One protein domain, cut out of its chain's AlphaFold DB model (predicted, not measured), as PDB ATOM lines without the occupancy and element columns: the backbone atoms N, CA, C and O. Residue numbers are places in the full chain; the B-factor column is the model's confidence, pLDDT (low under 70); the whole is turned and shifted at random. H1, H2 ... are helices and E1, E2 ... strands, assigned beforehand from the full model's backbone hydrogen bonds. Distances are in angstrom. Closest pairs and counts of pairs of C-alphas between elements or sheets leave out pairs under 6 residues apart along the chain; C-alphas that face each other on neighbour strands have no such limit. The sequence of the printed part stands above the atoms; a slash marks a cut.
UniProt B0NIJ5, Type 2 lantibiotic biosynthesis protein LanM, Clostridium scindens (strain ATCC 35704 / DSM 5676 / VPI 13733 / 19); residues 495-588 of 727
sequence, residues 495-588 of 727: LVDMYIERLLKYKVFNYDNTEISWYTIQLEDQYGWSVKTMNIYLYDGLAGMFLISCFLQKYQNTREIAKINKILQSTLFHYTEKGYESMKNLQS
ATOM      1  N   LEU A 495     220.243 330.238 280.062       82.62
ATOM      2  CA  LEU A 495     220.704 331.522 280.595       82.62
ATOM      3  C   LEU A 495     219.821 331.989 281.757       82.62
ATOM      4  O   LEU A 495     220.346 332.429 282.777       82.62
ATOM      5  N   VAL A 496     218.496 331.871 281.626       83.31
ATOM      6  CA  VAL A 496     217.557 332.195 282.712       83.31
ATOM      7  C   VAL A 496     217.789 331.289 283.923       83.31
ATOM      8  O   VAL A 496     217.850 331.802 285.039       83.31
ATOM      9  N   ASP A 497     218.009 329.992 283.715       85.06
ATOM     10  CA  ASP A 497     218.322 329.044 284.789       85.06
ATOM     11  C   ASP A 497     219.623 329.436 285.511       85.06
ATOM     12  O   ASP A 497     219.638 329.528 286.737       85.06
ATOM     13  N   MET A 498     220.678 329.809 284.773       86.75
ATOM     14  CA  MET A 498     221.920 330.336 285.358       86.75
ATOM     15  C   MET A 498     221.692 331.618 286.178       86.75
ATOM     16  O   MET A 498     222.298 331.796 287.239       86.75
ATOM     17  N   TYR A 499     220.816 332.523 285.725       85.88
ATOM     18  CA  TYR A 499     220.455 333.719 286.496       85.88
ATOM     19  C   TYR A 499     219.681 333.370 287.770       85.88
ATOM     20  O   TYR A 499     219.952 333.961 288.818       85.88
ATOM     21  N   ILE A 500     218.750 332.414 287.702       88.94
ATOM     22  CA  ILE A 500     218.003 331.925 288.867       88.94
ATOM     23  C   ILE A 500     218.971 331.305 289.876       88.94
ATOM     24  O   ILE A 500     218.936 331.668 291.052       88.94
ATOM     25  N   GLU A 501     219.867 330.425 289.430       89.81
ATOM     26  CA  GLU A 501     220.888 329.807 290.278       89.81
ATOM     27  C   GLU A 501     221.748 330.865 290.969       89.81
ATOM     28  O   GLU A 501     221.923 330.824 292.189       89.81
ATOM     29  N   ARG A 502     222.215 331.872 290.221       88.69
ATOM     30  CA  ARG A 502     223.009 332.978 290.769       88.69
ATOM     31  C   ARG A 502     222.226 333.797 291.799       88.69
ATOM     32  O   ARG A 502     222.741 334.068 292.884       88.69
ATOM     33  N   LEU A 503     220.981 334.160 291.492       90.06
ATOM     34  CA  LEU A 503     220.102 334.915 292.389       90.06
ATOM     35  C   LEU A 503     219.862 334.155 293.697       90.06
ATOM     36  O   LEU A 503     219.945 334.740 294.780       90.06
ATOM     37  N   LEU A 504     219.596 332.850 293.605       90.94
ATOM     38  CA  LEU A 504     219.345 331.991 294.760       90.94
ATOM     39  C   LEU A 504     220.612 331.702 295.568       90.94
ATOM     40  O   LEU A 504     220.505 331.552 296.786       90.94
ATOM     41  N   LYS A 505     221.782 331.643 294.921       88.06
ATOM     42  CA  LYS A 505     223.078 331.410 295.571       88.06
ATOM     43  C   LYS A 505     223.496 332.578 296.465       88.06
ATOM     44  O   LYS A 505     223.969 332.342 297.573       88.06
ATOM     45  N   TYR A 506     223.318 333.816 296.002       88.69
ATOM     46  CA  TYR A 506     223.855 335.005 296.684       88.69
ATOM     47  C   TYR A 506     222.864 335.753 297.576       88.69
ATOM     48  O   TYR A 506     223.239 336.759 298.176       88.69
ATOM     49  N   LYS A 507     221.612 335.292 297.670       91.88
ATOM     50  CA  LYS A 507     220.622 335.938 298.536       91.88
ATOM     51  C   LYS A 507     221.031 335.846 300.005       91.88
ATOM     52  O   LYS A 507     221.483 334.797 300.470       91.88
ATOM     53  N   VAL A 508     220.778 336.914 300.743       91.75
ATOM     54  CA  VAL A 508     220.926 336.958 302.196       91.75
ATOM     55  C   VAL A 508     219.562 337.277 302.791       91.75
ATOM     56  O   VAL A 508     218.895 338.202 302.338       91.75
ATOM     57  N   PHE A 509     219.139 336.489 303.779       91.44
ATOM     58  CA  PHE A 509     217.943 336.763 304.575       91.44
ATOM     59  C   PHE A 509     218.345 337.317 305.934       91.44
ATOM     60  O   PHE A 509     219.385 336.937 306.478       91.44
ATOM     61  N   ASN A 510     217.481 338.147 306.511       89.50
ATOM     62  CA  ASN A 510     217.577 338.422 307.934       89.50
ATOM     63  C   ASN A 510     217.129 337.211 308.775       89.50
ATOM     64  O   ASN A 510     216.538 336.258 308.260       89.50
ATOM     65  N   TYR A 511     217.400 337.242 310.085       85.50
ATOM     66  CA  TYR A 511     217.102 336.116 310.983       85.50
ATOM     67  C   TYR A 511     215.620 335.718 310.988       85.50
ATOM     68  O   TYR A 511     215.302 334.529 311.034       85.50
ATOM     69  N   ASP A 512     214.724 336.697 310.859       87.00
ATOM     70  CA  ASP A 512     213.275 336.485 310.863       87.00
ATOM     71  C   ASP A 512     212.719 336.090 309.476       87.00
ATOM     72  O   ASP A 512     211.528 335.809 309.336       87.00
ATOM     73  N   ASN A 513     213.565 336.027 308.437       87.38
ATOM     74  CA  ASN A 513     213.180 335.824 307.032       87.38
ATOM     75  C   ASN A 513     212.137 336.836 306.509       87.38
ATOM     76  O   ASN A 513     211.343 336.511 305.620       87.38
ATOM     77  N   THR A 514     212.128 338.045 307.063       89.56
ATOM     78  CA  THR A 514     211.241 339.154 306.687       89.56
ATOM     79  C   THR A 514     211.896 340.146 305.732       89.56
ATOM     80  O   THR A 514     211.186 340.896 305.070       89.56
ATOM     81  N   GLU A 515     213.224 340.121 305.615       91.81
ATOM     82  CA  GLU A 515     214.010 340.959 304.708       91.81
ATOM     83  C   GLU A 515     214.950 340.090 303.872       91.81
ATOM     84  O   GLU A 515     215.452 339.061 304.338       91.81
ATOM     85  N   ILE A 516     215.193 340.515 302.632       94.75
ATOM     86  CA  ILE A 516     216.140 339.892 301.708       94.75
ATOM     87  C   ILE A 516     216.946 340.972 300.996       94.75
ATOM     88  O   ILE A 516     216.391 341.992 300.587       94.75
ATOM     89  N   SER A 517     218.239 340.731 300.817       94.69
ATOM     90  CA  SER A 517     219.093 341.576 299.988       94.69
ATOM     91  C   SER A 517     220.257 340.778 299.396       94.69
ATOM     92  O   SER A 517     220.426 339.582 299.659       94.69
ATOM     93  N   TRP A 518     221.045 341.461 298.575       93.06
ATOM     94  CA  TRP A 518     222.308 341.008 298.012       93.06
ATOM     95  C   TRP A 518     223.357 342.090 298.259       93.06
ATOM     96  O   TRP A 518     223.029 343.242 298.555       93.06
ATOM     97  N   TYR A 519     224.626 341.723 298.123       87.00
ATOM     98  CA  TYR A 519     225.696 342.704 298.046       87.00
ATOM     99  C   TYR A 519     225.954 343.082 296.580       87.00
ATOM    100  O   TYR A 519     225.818 342.253 295.678       87.00
ATOM    101  N   THR A 520     226.313 344.338 296.350       85.62
ATOM    102  CA  THR A 520     226.663 344.921 295.052       85.62
ATOM    103  C   THR A 520     228.047 345.560 295.133       85.62
ATOM    104  O   THR A 520     228.518 345.871 296.226       85.62
ATOM    105  N   ILE A 521     228.705 345.732 293.989       79.81
ATOM    106  CA  ILE A 521     229.991 346.419 293.873       79.81
ATOM    107  C   ILE A 521     229.716 347.764 293.197       79.81
ATOM    108  O   ILE A 521     229.269 347.798 292.053       79.81
ATOM    109  N   GLN A 522     229.961 348.862 293.905       74.94
ATOM    110  CA  GLN A 522     229.703 350.228 293.451       74.94
ATOM    111  C   GLN A 522     231.005 351.017 293.359       74.94
ATOM    112  O   GLN A 522     231.842 350.949 294.258       74.94
ATOM    113  N   LEU A 523     231.160 351.793 292.287       70.06
ATOM    114  CA  LEU A 523     232.245 352.759 292.162       70.06
ATOM    115  C   LEU A 523     231.882 354.020 292.955       70.06
ATOM    116  O   LEU A 523     230.862 354.646 292.684       70.06
ATOM    117  N   GLU A 524     232.711 354.398 293.924       64.31
ATOM    118  CA  GLU A 524     232.618 355.695 294.590       64.31
ATOM    119  C   GLU A 524     233.570 356.688 293.912       64.31
ATOM    120  O   GLU A 524     234.777 356.431 293.837       64.31
ATOM    121  N   ASP A 525     233.033 357.830 293.458       54.19
ATOM    122  CA  ASP A 525     233.670 358.834 292.580       54.19
ATOM    123  C   ASP A 525     235.133 359.179 292.903       54.19
ATOM    124  O   ASP A 525     235.919 359.486 292.008       54.19
ATOM    125  N   GLN A 526     235.521 359.151 294.180       50.50
ATOM    126  CA  GLN A 526     236.867 359.521 294.631       50.50
ATOM    127  C   GLN A 526     237.663 358.359 295.238       50.50
ATOM    128  O   GLN A 526     238.865 358.504 295.454       50.50
ATOM    129  N   TYR A 527     237.026 357.226 295.548       54.22
ATOM    130  CA  TYR A 527     237.573 356.231 296.484       54.22
ATOM    131  C   TYR A 527     237.720 354.830 295.890       54.22
ATOM    132  O   TYR A 527     238.326 353.971 296.525       54.22
ATOM    133  N   GLY A 528     237.276 354.627 294.647       63.47
ATOM    134  CA  GLY A 528     237.371 353.341 293.961       63.47
ATOM    135  C   GLY A 528     236.145 352.471 294.209       63.47
ATOM    136  O   GLY A 528     235.078 352.963 294.568       63.47
ATOM    137  N   TRP A 529     236.272 351.174 293.947       69.31
ATOM    138  CA  TRP A 529     235.163 350.241 294.104       69.31
ATOM    139  C   TRP A 529     234.963 349.870 295.572       69.31
ATOM    140  O   TRP A 529     235.911 349.571 296.294       69.31
ATOM    141  N   SER A 530     233.708 349.843 295.999       70.69
ATOM    142  CA  SER A 530     233.283 349.400 297.320       70.69
ATOM    143  C   SER A 530     232.202 348.343 297.171       70.69
ATOM    144  O   SER A 530     231.349 348.427 296.286       70.69
ATOM    145  N   VAL A 531     232.218 347.335 298.032       77.31
ATOM    146  CA  VAL A 531     231.076 346.439 298.172       77.31
ATOM    147  C   VAL A 531     230.077 347.116 299.108       77.31
ATOM    148  O   VAL A 531     230.479 347.763 300.072       77.31
ATOM    149  N   LYS A 532     228.777 347.007 298.824       79.75
ATOM    150  CA  LYS A 532     227.685 347.512 299.675       79.75
ATOM    151  C   LYS A 532     226.473 346.600 299.616       79.75
ATOM    152  O   LYS A 532     226.376 345.731 298.756       79.75
ATOM    153  N   THR A 533     225.542 346.794 300.537       88.31
ATOM    154  CA  THR A 533     224.200 346.223 300.426       88.31
ATOM    155  C   THR A 533     223.439 346.919 299.297       88.31
ATOM    156  O   THR A 533     223.667 348.099 299.022       88.31
ATOM    157  N   MET A 534     222.569 346.191 298.594       91.38
ATOM    158  CA  MET A 534     221.725 346.795 297.557       91.38
ATOM    159  C   MET A 534     220.833 347.892 298.150       91.38
ATOM    160  O   MET A 534     220.173 347.679 299.169       91.38
ATOM    161  N   ASN A 535     220.775 349.042 297.475       92.50
ATOM    162  CA  ASN A 535     219.831 350.108 297.811       92.50
ATOM    163  C   ASN A 535     218.393 349.723 297.402       92.50
ATOM    164  O   ASN A 535     218.142 348.648 296.855       92.50
ATOM    165  N   ILE A 536     217.419 350.587 297.678       95.25
ATOM    166  CA  ILE A 536     216.008 350.326 297.366       95.25
ATOM    167  C   ILE A 536     215.641 350.581 295.892       95.25
ATOM    168  O   ILE A 536     214.615 350.082 295.430       95.25
ATOM    169  N   TYR A 537     216.454 351.339 295.154       96.12
ATOM    170  CA  TYR A 537     216.122 351.910 293.847       96.12
ATOM    171  C   TYR A 537     216.281 350.917 292.681       96.12
ATOM    172  O   TYR A 537     216.586 349.737 292.860       96.12
ATOM    173  N   LEU A 538     215.961 351.365 291.463       95.81
ATOM    174  CA  LEU A 538     215.835 350.489 290.292       95.81
ATOM    175  C   LEU A 538     217.175 350.144 289.631       95.81
ATOM    176  O   LEU A 538     217.280 349.057 289.067       95.81
ATOM    177  N   TYR A 539     218.156 351.052 289.657       92.44
ATOM    178  CA  TYR A 539     219.404 350.906 288.900       92.44
ATOM    179  C   TYR A 539     220.223 349.680 289.326       92.44
ATOM    180  O   TYR A 539     220.498 348.802 288.509       92.44
ATOM    181  N   ASP A 540     220.546 349.588 290.611       89.06
ATOM    182  CA  ASP A 540     221.378 348.537 291.202       89.06
ATOM    183  C   ASP A 540     220.807 348.017 292.538       89.06
ATOM    184  O   ASP A 540     221.530 347.476 293.378       89.06
ATOM    185  N   GLY A 541     219.490 348.174 292.725       94.31
ATOM    186  CA  GLY A 541     218.801 347.928 293.987       94.31
ATOM    187  C   GLY A 541     217.642 346.926 293.953       94.31
ATOM    188  O   GLY A 541     217.366 346.217 292.975       94.31
ATOM    189  N   LEU A 542     216.929 346.868 295.078       96.50
ATOM    190  CA  LEU A 542     215.867 345.902 295.362       96.50
ATOM    191  C   LEU A 542     214.630 346.077 294.474       96.50
ATOM    192  O   LEU A 542     213.936 345.093 294.210       96.50
ATOM    193  N   ALA A 543     214.351 347.285 293.975       97.38
ATOM    194  CA  ALA A 543     213.251 347.502 293.037       97.38
ATOM    195  C   ALA A 543     213.479 346.766 291.703       97.38
ATOM    196  O   ALA A 543     212.556 346.136 291.176       97.38
ATOM    197  N   GLY A 544     214.722 346.743 291.207       96.31
ATOM    198  CA  GLY A 544     215.108 345.929 290.051       96.31
ATOM    199  C   GLY A 544     214.940 344.436 290.325       96.31
ATOM    200  O   GLY A 544     214.301 343.722 289.545       96.31
ATOM    201  N   MET A 545     215.405 343.974 291.490       95.81
ATOM    202  CA  MET A 545     215.247 342.579 291.924       95.81
ATOM    203  C   MET A 545     213.776 342.171 292.071       95.81
ATOM    204  O   MET A 545     213.401 341.043 291.733       95.81
ATOM    205  N   PHE A 546     212.909 343.086 292.514       97.12
ATOM    206  CA  PHE A 546     211.473 342.846 292.583       97.12
ATOM    207  C   PHE A 546     210.882 342.609 291.189       97.12
ATOM    208  O   PHE A 546     210.178 341.614 290.992       97.12
ATOM    209  N   LEU A 547     211.207 343.450 290.204       96.06
ATOM    210  CA  LEU A 547     210.737 343.260 288.828       96.06
ATOM    211  C   LEU A 547     211.271 341.961 288.220       96.06
ATOM    212  O   LEU A 547     210.486 341.190 287.666       96.06
ATOM    213  N   ILE A 548     212.564 341.670 288.395       93.69
ATOM    214  CA  ILE A 548     213.172 340.405 287.959       93.69
ATOM    215  C   ILE A 548     212.409 339.225 288.566       93.69
ATOM    216  O   ILE A 548     211.977 338.337 287.834       93.69
ATOM    217  N   SER A 549     212.149 339.237 289.877       93.31
ATOM    218  CA  SER A 549     211.396 338.156 290.524       93.31
ATOM    219  C   SER A 549     209.956 338.028 290.000       93.31
ATOM    220  O   SER A 549     209.469 336.908 289.869       93.31
ATOM    221  N   CYS A 550     209.291 339.128 289.616       92.44
ATOM    222  CA  CYS A 550     207.975 339.075 288.964       92.44
ATOM    223  C   CYS A 550     208.042 338.371 287.599       92.44
ATOM    224  O   CYS A 550     207.165 337.568 287.268       92.44
ATOM    225  N   PHE A 551     209.072 338.662 286.799       90.12
ATOM    226  CA  PHE A 551     209.270 338.009 285.505       90.12
ATOM    227  C   PHE A 551     209.616 336.527 285.672       90.12
ATOM    228  O   PHE A 551     209.017 335.679 285.008       90.12
ATOM    229  N   LEU A 552     210.493 336.206 286.627       89.00
ATOM    230  CA  LEU A 552     210.879 334.833 286.941       89.00
ATOM    231  C   LEU A 552     209.702 333.996 287.444       89.00
ATOM    232  O   LEU A 552     209.583 332.856 287.022       89.00
ATOM    233  N   GLN A 553     208.784 334.542 288.251       87.88
ATOM    234  CA  GLN A 553     207.576 333.813 288.671       87.88
ATOM    235  C   GLN A 553     206.735 333.319 287.488       87.88
ATOM    236  O   GLN A 553     206.158 332.237 287.559       87.88
ATOM    237  N   LYS A 554     206.645 334.097 286.401       83.56
ATOM    238  CA  LYS A 554     205.890 333.687 285.206       83.56
ATOM    239  C   LYS A 554     206.627 332.618 284.408       83.56
ATOM    240  O   LYS A 554     205.978 331.758 283.826       83.56
ATOM    241  N   TYR A 555     207.955 332.702 284.363       83.25
ATOM    242  CA  TYR A 555     208.787 331.719 283.681       83.25
ATOM    243  C   TYR A 555     208.825 330.387 284.449       83.25
ATOM    244  O   TYR A 555     208.563 329.331 283.882       83.25
ATOM    245  N   GLN A 556     209.082 330.449 285.757       82.81
ATOM    246  CA  GLN A 556     209.134 329.309 286.664       82.81
ATOM    247  C   GLN A 556     208.674 329.721 288.073       82.81
ATOM    248  O   GLN A 556     209.400 330.354 288.843       82.81
ATOM    249  N   ASN A 557     207.462 329.317 288.456       83.38
ATOM    250  CA  ASN A 557     206.892 329.668 289.758       83.38
ATOM    251  C   ASN A 557     207.318 328.689 290.865       83.38
ATOM    252  O   ASN A 557     206.512 327.907 291.373       83.38
ATOM    253  N   THR A 558     208.598 328.698 291.239       90.44
ATOM    254  CA  THR A 558     209.057 327.910 292.392       90.44
ATOM    255  C   THR A 558     208.634 328.562 293.710       90.44
ATOM    256  O   THR A 558     208.495 329.784 293.811       90.44
ATOM    257  N   ARG A 559     208.483 327.752 294.766       91.75
ATOM    258  CA  ARG A 559     208.160 328.243 296.119       91.75
ATOM    259  C   ARG A 559     209.167 329.289 296.614       91.75
ATOM    260  O   ARG A 559     208.778 330.248 297.273       91.75
ATOM    261  N   GLU A 560     210.442 329.111 296.277       91.31
ATOM    262  CA  GLU A 560     211.518 330.038 296.638       91.31
ATOM    263  C   GLU A 560     211.389 331.382 295.919       91.31
ATOM    264  O   GLU A 560     211.403 332.423 296.574       91.31
ATOM    265  N   ILE A 561     211.189 331.384 294.597       92.69
ATOM    266  CA  ILE A 561     211.003 332.627 293.830       92.69
ATOM    267  C   ILE A 561     209.749 333.365 294.320       92.69
ATOM    268  O   ILE A 561     209.775 334.585 294.494       92.69
ATOM    269  N   ALA A 562     208.672 332.634 294.626       93.75
ATOM    270  CA  ALA A 562     207.463 333.224 295.187       93.75
ATOM    271  C   ALA A 562     207.678 333.853 296.571       93.75
ATOM    272  O   ALA A 562     207.169 334.947 296.833       93.75
ATOM    273  N   LYS A 563     208.472 333.210 297.437       94.56
ATOM    274  CA  LYS A 563     208.870 333.768 298.737       94.56
ATOM    275  C   LYS A 563     209.670 335.064 298.560       94.56
ATOM    276  O   LYS A 563     209.338 336.062 299.193       94.56
ATOM    277  N   ILE A 564     210.671 335.062 297.676       95.19
ATOM    278  CA  ILE A 564     211.514 336.234 297.382       95.19
ATOM    279  C   ILE A 564     210.666 337.402 296.873       95.19
ATOM    280  O   ILE A 564     210.766 338.505 297.403       95.19
ATOM    281  N   ASN A 565     209.787 337.152 295.898       95.50
ATOM    282  CA  ASN A 565     208.920 338.184 295.336       95.50
ATOM    283  C   ASN A 565     208.025 338.833 296.403       95.50
ATOM    284  O   ASN A 565     207.910 340.057 296.440       95.50
ATOM    285  N   LYS A 566     207.434 338.024 297.294       95.88
ATOM    286  CA  LYS A 566     206.568 338.511 298.377       95.88
ATOM    287  C   LYS A 566     207.331 339.365 299.393       95.88
ATOM    288  O   LYS A 566     206.812 340.387 299.841       95.88
ATOM    289  N   ILE A 567     208.545 338.955 299.755       96.69
ATOM    290  CA  ILE A 567     209.392 339.721 300.676       96.69
ATOM    291  C   ILE A 567     209.767 341.063 300.042       96.69
ATOM    292  O   ILE A 567     209.479 342.096 300.633       96.69
ATOM    293  N   LEU A 568     210.278 341.063 298.806       97.19
ATOM    294  CA  LEU A 568     210.640 342.290 298.086       97.19
ATOM    295  C   LEU A 568     209.450 343.242 297.901       97.19
ATOM    296  O   LEU A 568     209.591 344.451 298.081       97.19
ATOM    297  N   GLN A 569     208.262 342.708 297.600       97.25
ATOM    298  CA  GLN A 569     207.027 343.496 297.552       97.25
ATOM    299  C   GLN A 569     206.765 344.197 298.890       97.25
ATOM    300  O   GLN A 569     206.483 345.395 298.921       97.25
ATOM    301  N   SER A 570     206.871 343.447 299.988       96.75
ATOM    302  CA  SER A 570     206.617 343.951 301.337       96.75
ATOM    303  C   SER A 570     207.649 345.011 301.730       96.75
ATOM    304  O   SER A 570     207.276 346.041 302.284       96.75
ATOM    305  N   THR A 571     208.921 344.813 301.367       95.94
ATOM    306  CA  THR A 571     210.003 345.791 301.556       95.94
ATOM    307  C   THR A 571     209.713 347.105 300.832       95.94
ATOM    308  O   THR A 571     209.786 348.165 301.449       95.94
ATOM    309  N   LEU A 572     209.327 347.059 299.551       97.38
ATOM    310  CA  LEU A 572     209.005 348.270 298.786       97.38
ATOM    311  C   LEU A 572     207.790 349.002 299.367       97.38
ATOM    312  O   LEU A 572     207.790 350.227 299.462       97.38
ATOM    313  N   PHE A 573     206.742 348.267 299.741       97.69
ATOM    314  CA  PHE A 573     205.550 348.852 300.356       97.69
ATOM    315  C   PHE A 573     205.885 349.531 301.682       97.69
ATOM    316  O   PHE A 573     205.578 350.708 301.849       97.69
ATOM    317  N   HIS A 574     206.609 348.844 302.566       95.62
ATOM    318  CA  HIS A 574     207.060 349.400 303.843       95.62
ATOM    319  C   HIS A 574     207.949 350.637 303.675       95.62
ATOM    320  O   HIS A 574     207.810 351.602 304.424       95.62
ATOM    321  N   TYR A 575     208.826 350.644 302.668       96.00
ATOM    322  CA  TYR A 575     209.626 351.821 302.330       96.00
ATOM    323  C   TYR A 575     208.740 353.023 301.975       96.00
ATOM    324  O   TYR A 575     208.931 354.113 302.513       96.00
ATOM    325  N   THR A 576     207.714 352.817 301.140       97.00
ATOM    326  CA  THR A 576     206.750 353.875 300.795       97.00
ATOM    327  C   THR A 576     205.957 354.357 302.010       97.00
ATOM    328  O   THR A 576     205.743 355.559 302.143       97.00
ATOM    329  N   GLU A 577     205.537 353.459 302.904       96.69
ATOM    330  CA  GLU A 577     204.853 353.831 304.151       96.69
ATOM    331  C   GLU A 577     205.731 354.748 305.015       96.69
ATOM    332  O   GLU A 577     205.325 355.861 305.350       96.69
ATOM    333  N   LYS A 578     206.976 354.338 305.283       94.56
ATOM    334  CA  LYS A 578     207.928 355.125 306.082       94.56
ATOM    335  C   LYS A 578     208.299 356.458 305.439       94.56
ATOM    336  O   LYS A 578     208.429 357.458 306.145       94.56
ATOM    337  N   GLY A 579     208.494 356.477 304.122       92.69
ATOM    338  CA  GLY A 579     208.787 357.702 303.378       92.69
ATOM    339  C   GLY A 579     207.617 358.687 303.392       92.69
ATOM    340  O   GLY A 579     207.827 359.895 303.458       92.69
ATOM    341  N   TYR A 580     206.383 358.173 303.393       91.06
ATOM    342  CA  TYR A 580     205.170 358.979 303.509       91.06
ATOM    343  C   TYR A 580     205.024 359.610 304.903       91.06
ATOM    344  O   TYR A 580     204.551 360.740 305.012       91.06
ATOM    345  N   GLU A 581     205.443 358.909 305.961       92.75
ATOM    346  CA  GLU A 581     205.481 359.448 307.328       92.75
ATOM    347  C   GLU A 581     206.543 360.545 307.496       92.75
ATOM    348  O   GLU A 581     206.302 361.547 308.168       92.75
ATOM    349  N   SER A 582     207.732 360.359 306.911       91.38
ATOM    350  CA  SER A 582     208.831 361.322 307.008       91.38
ATOM    351  C   SER A 582     209.860 361.147 305.893       91.38
ATOM    352  O   SER A 582     210.420 360.065 305.710       91.38
ATOM    353  N   MET A 583     210.231 362.255 305.241       87.00
ATOM    354  CA  MET A 583     211.301 362.286 304.230       87.00
ATOM    355  C   MET A 583     212.677 361.865 304.777       87.00
ATOM    356  O   MET A 583     213.546 361.469 304.008       87.00
ATOM    357  N   LYS A 584     212.890 361.908 306.101       88.38
ATOM    358  CA  LYS A 584     214.145 361.442 306.724       88.38
ATOM    359  C   LYS A 584     214.343 359.927 306.615       88.38
ATOM    360  O   LYS A 584     215.454 359.457 306.826       88.38
ATOM    361  N   ASN A 585     213.279 359.179 306.318       90.19
ATOM    362  CA  ASN A 585     213.326 357.728 306.162       90.19
ATOM    363  C   ASN A 585     213.713 357.286 304.739       90.19
ATOM    364  O   ASN A 585     213.834 356.086 304.496       90.19
ATOM    365  N   LEU A 586     213.867 358.228 303.804       91.06
ATOM    366  CA  LEU A 586     214.273 357.939 302.431       91.06
ATOM    367  C   LEU A 586     215.782 357.702 302.354       91.06
ATOM    368  O   LEU A 586     216.554 358.327 303.083       91.06
ATOM    369  N   GLN A 587     216.213 356.822 301.448       89.69
ATOM    370  CA  GLN A 587     217.642 356.561 301.233       89.69
ATOM    371  C   GLN A 587     218.342 357.698 300.475       89.69
ATOM    372  O   GLN A 587     219.544 357.900 300.637       89.69
ATOM    373  N   SER A 588     217.602 358.456 299.667       88.75
ATOM    374  CA  SER A 588     218.067 359.659 298.979       88.75
ATOM    375  C   SER A 588     216.915 360.654 298.810       88.75
ATOM    376  O   SER A 588     215.748 360.308 298.977       88.75
TER     377      SER A 588
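What this domain is: This is residues 495 to 588 of the 727 residues of the protein "Type 2 lantibiotic biosynthesis protein LanM" of Clostridium scindens (strain ATCC 35704 / DSM 5676 / VPI 13733 / 19) (UniProt B0NIJ5). A helical hairpin, H2 and H3, has the shorter helix H1 near the end where its helices are joined, while a two-stranded hairpin, E1 and E2, lies away from H3. The 94 printed residues, mostly helix in their named elements, run H1, E1, E2, H2, H3; the sheet is antiparallel. The whole is only just compact, close to loose (radius of gyration of the C-alphas 14.4 A), spanning 38 by 35 by 25 A.

Where its parts are: H1, residues 495 to 506, begins at C-alpha (220.704, 331.522, 280.595) and measures 16.8 A. E1, 519 to 524, measures 15.1 A; E2, 528 to 533, 16.3 A; H2, 542 to 555, 19.7 A. H3, 559 to 581, measures 33.3 A, ending at (205.481, 359.448, 307.328).

How they stand to each other: H1 is close to but not clearly touching H2 (C-alphas of Ile 500 and Leu 552, the closest, 7.9 A). H1 and H3 are near each other. N 522 and O 530 of E1 and E2 are 2.8 A apart, within hydrogen-bond range. H2 and H3 touch, closest at the C-alphas of Ser 549 and Asn 565, 5.4 A, opposite ways at a shallow tilt of 34 degrees, only just short of steep. Every O i to N i+4 pair is within range in H1 and H3, 9 of 10 in H2.

The domain as a whole: The farthest C-alphas, of Gln 526 and Asn 557, are 42.6 A apart. The printed part has no cut. The link from H1 to E1 is long. Residues 524 to 529 have pLDDT under 70.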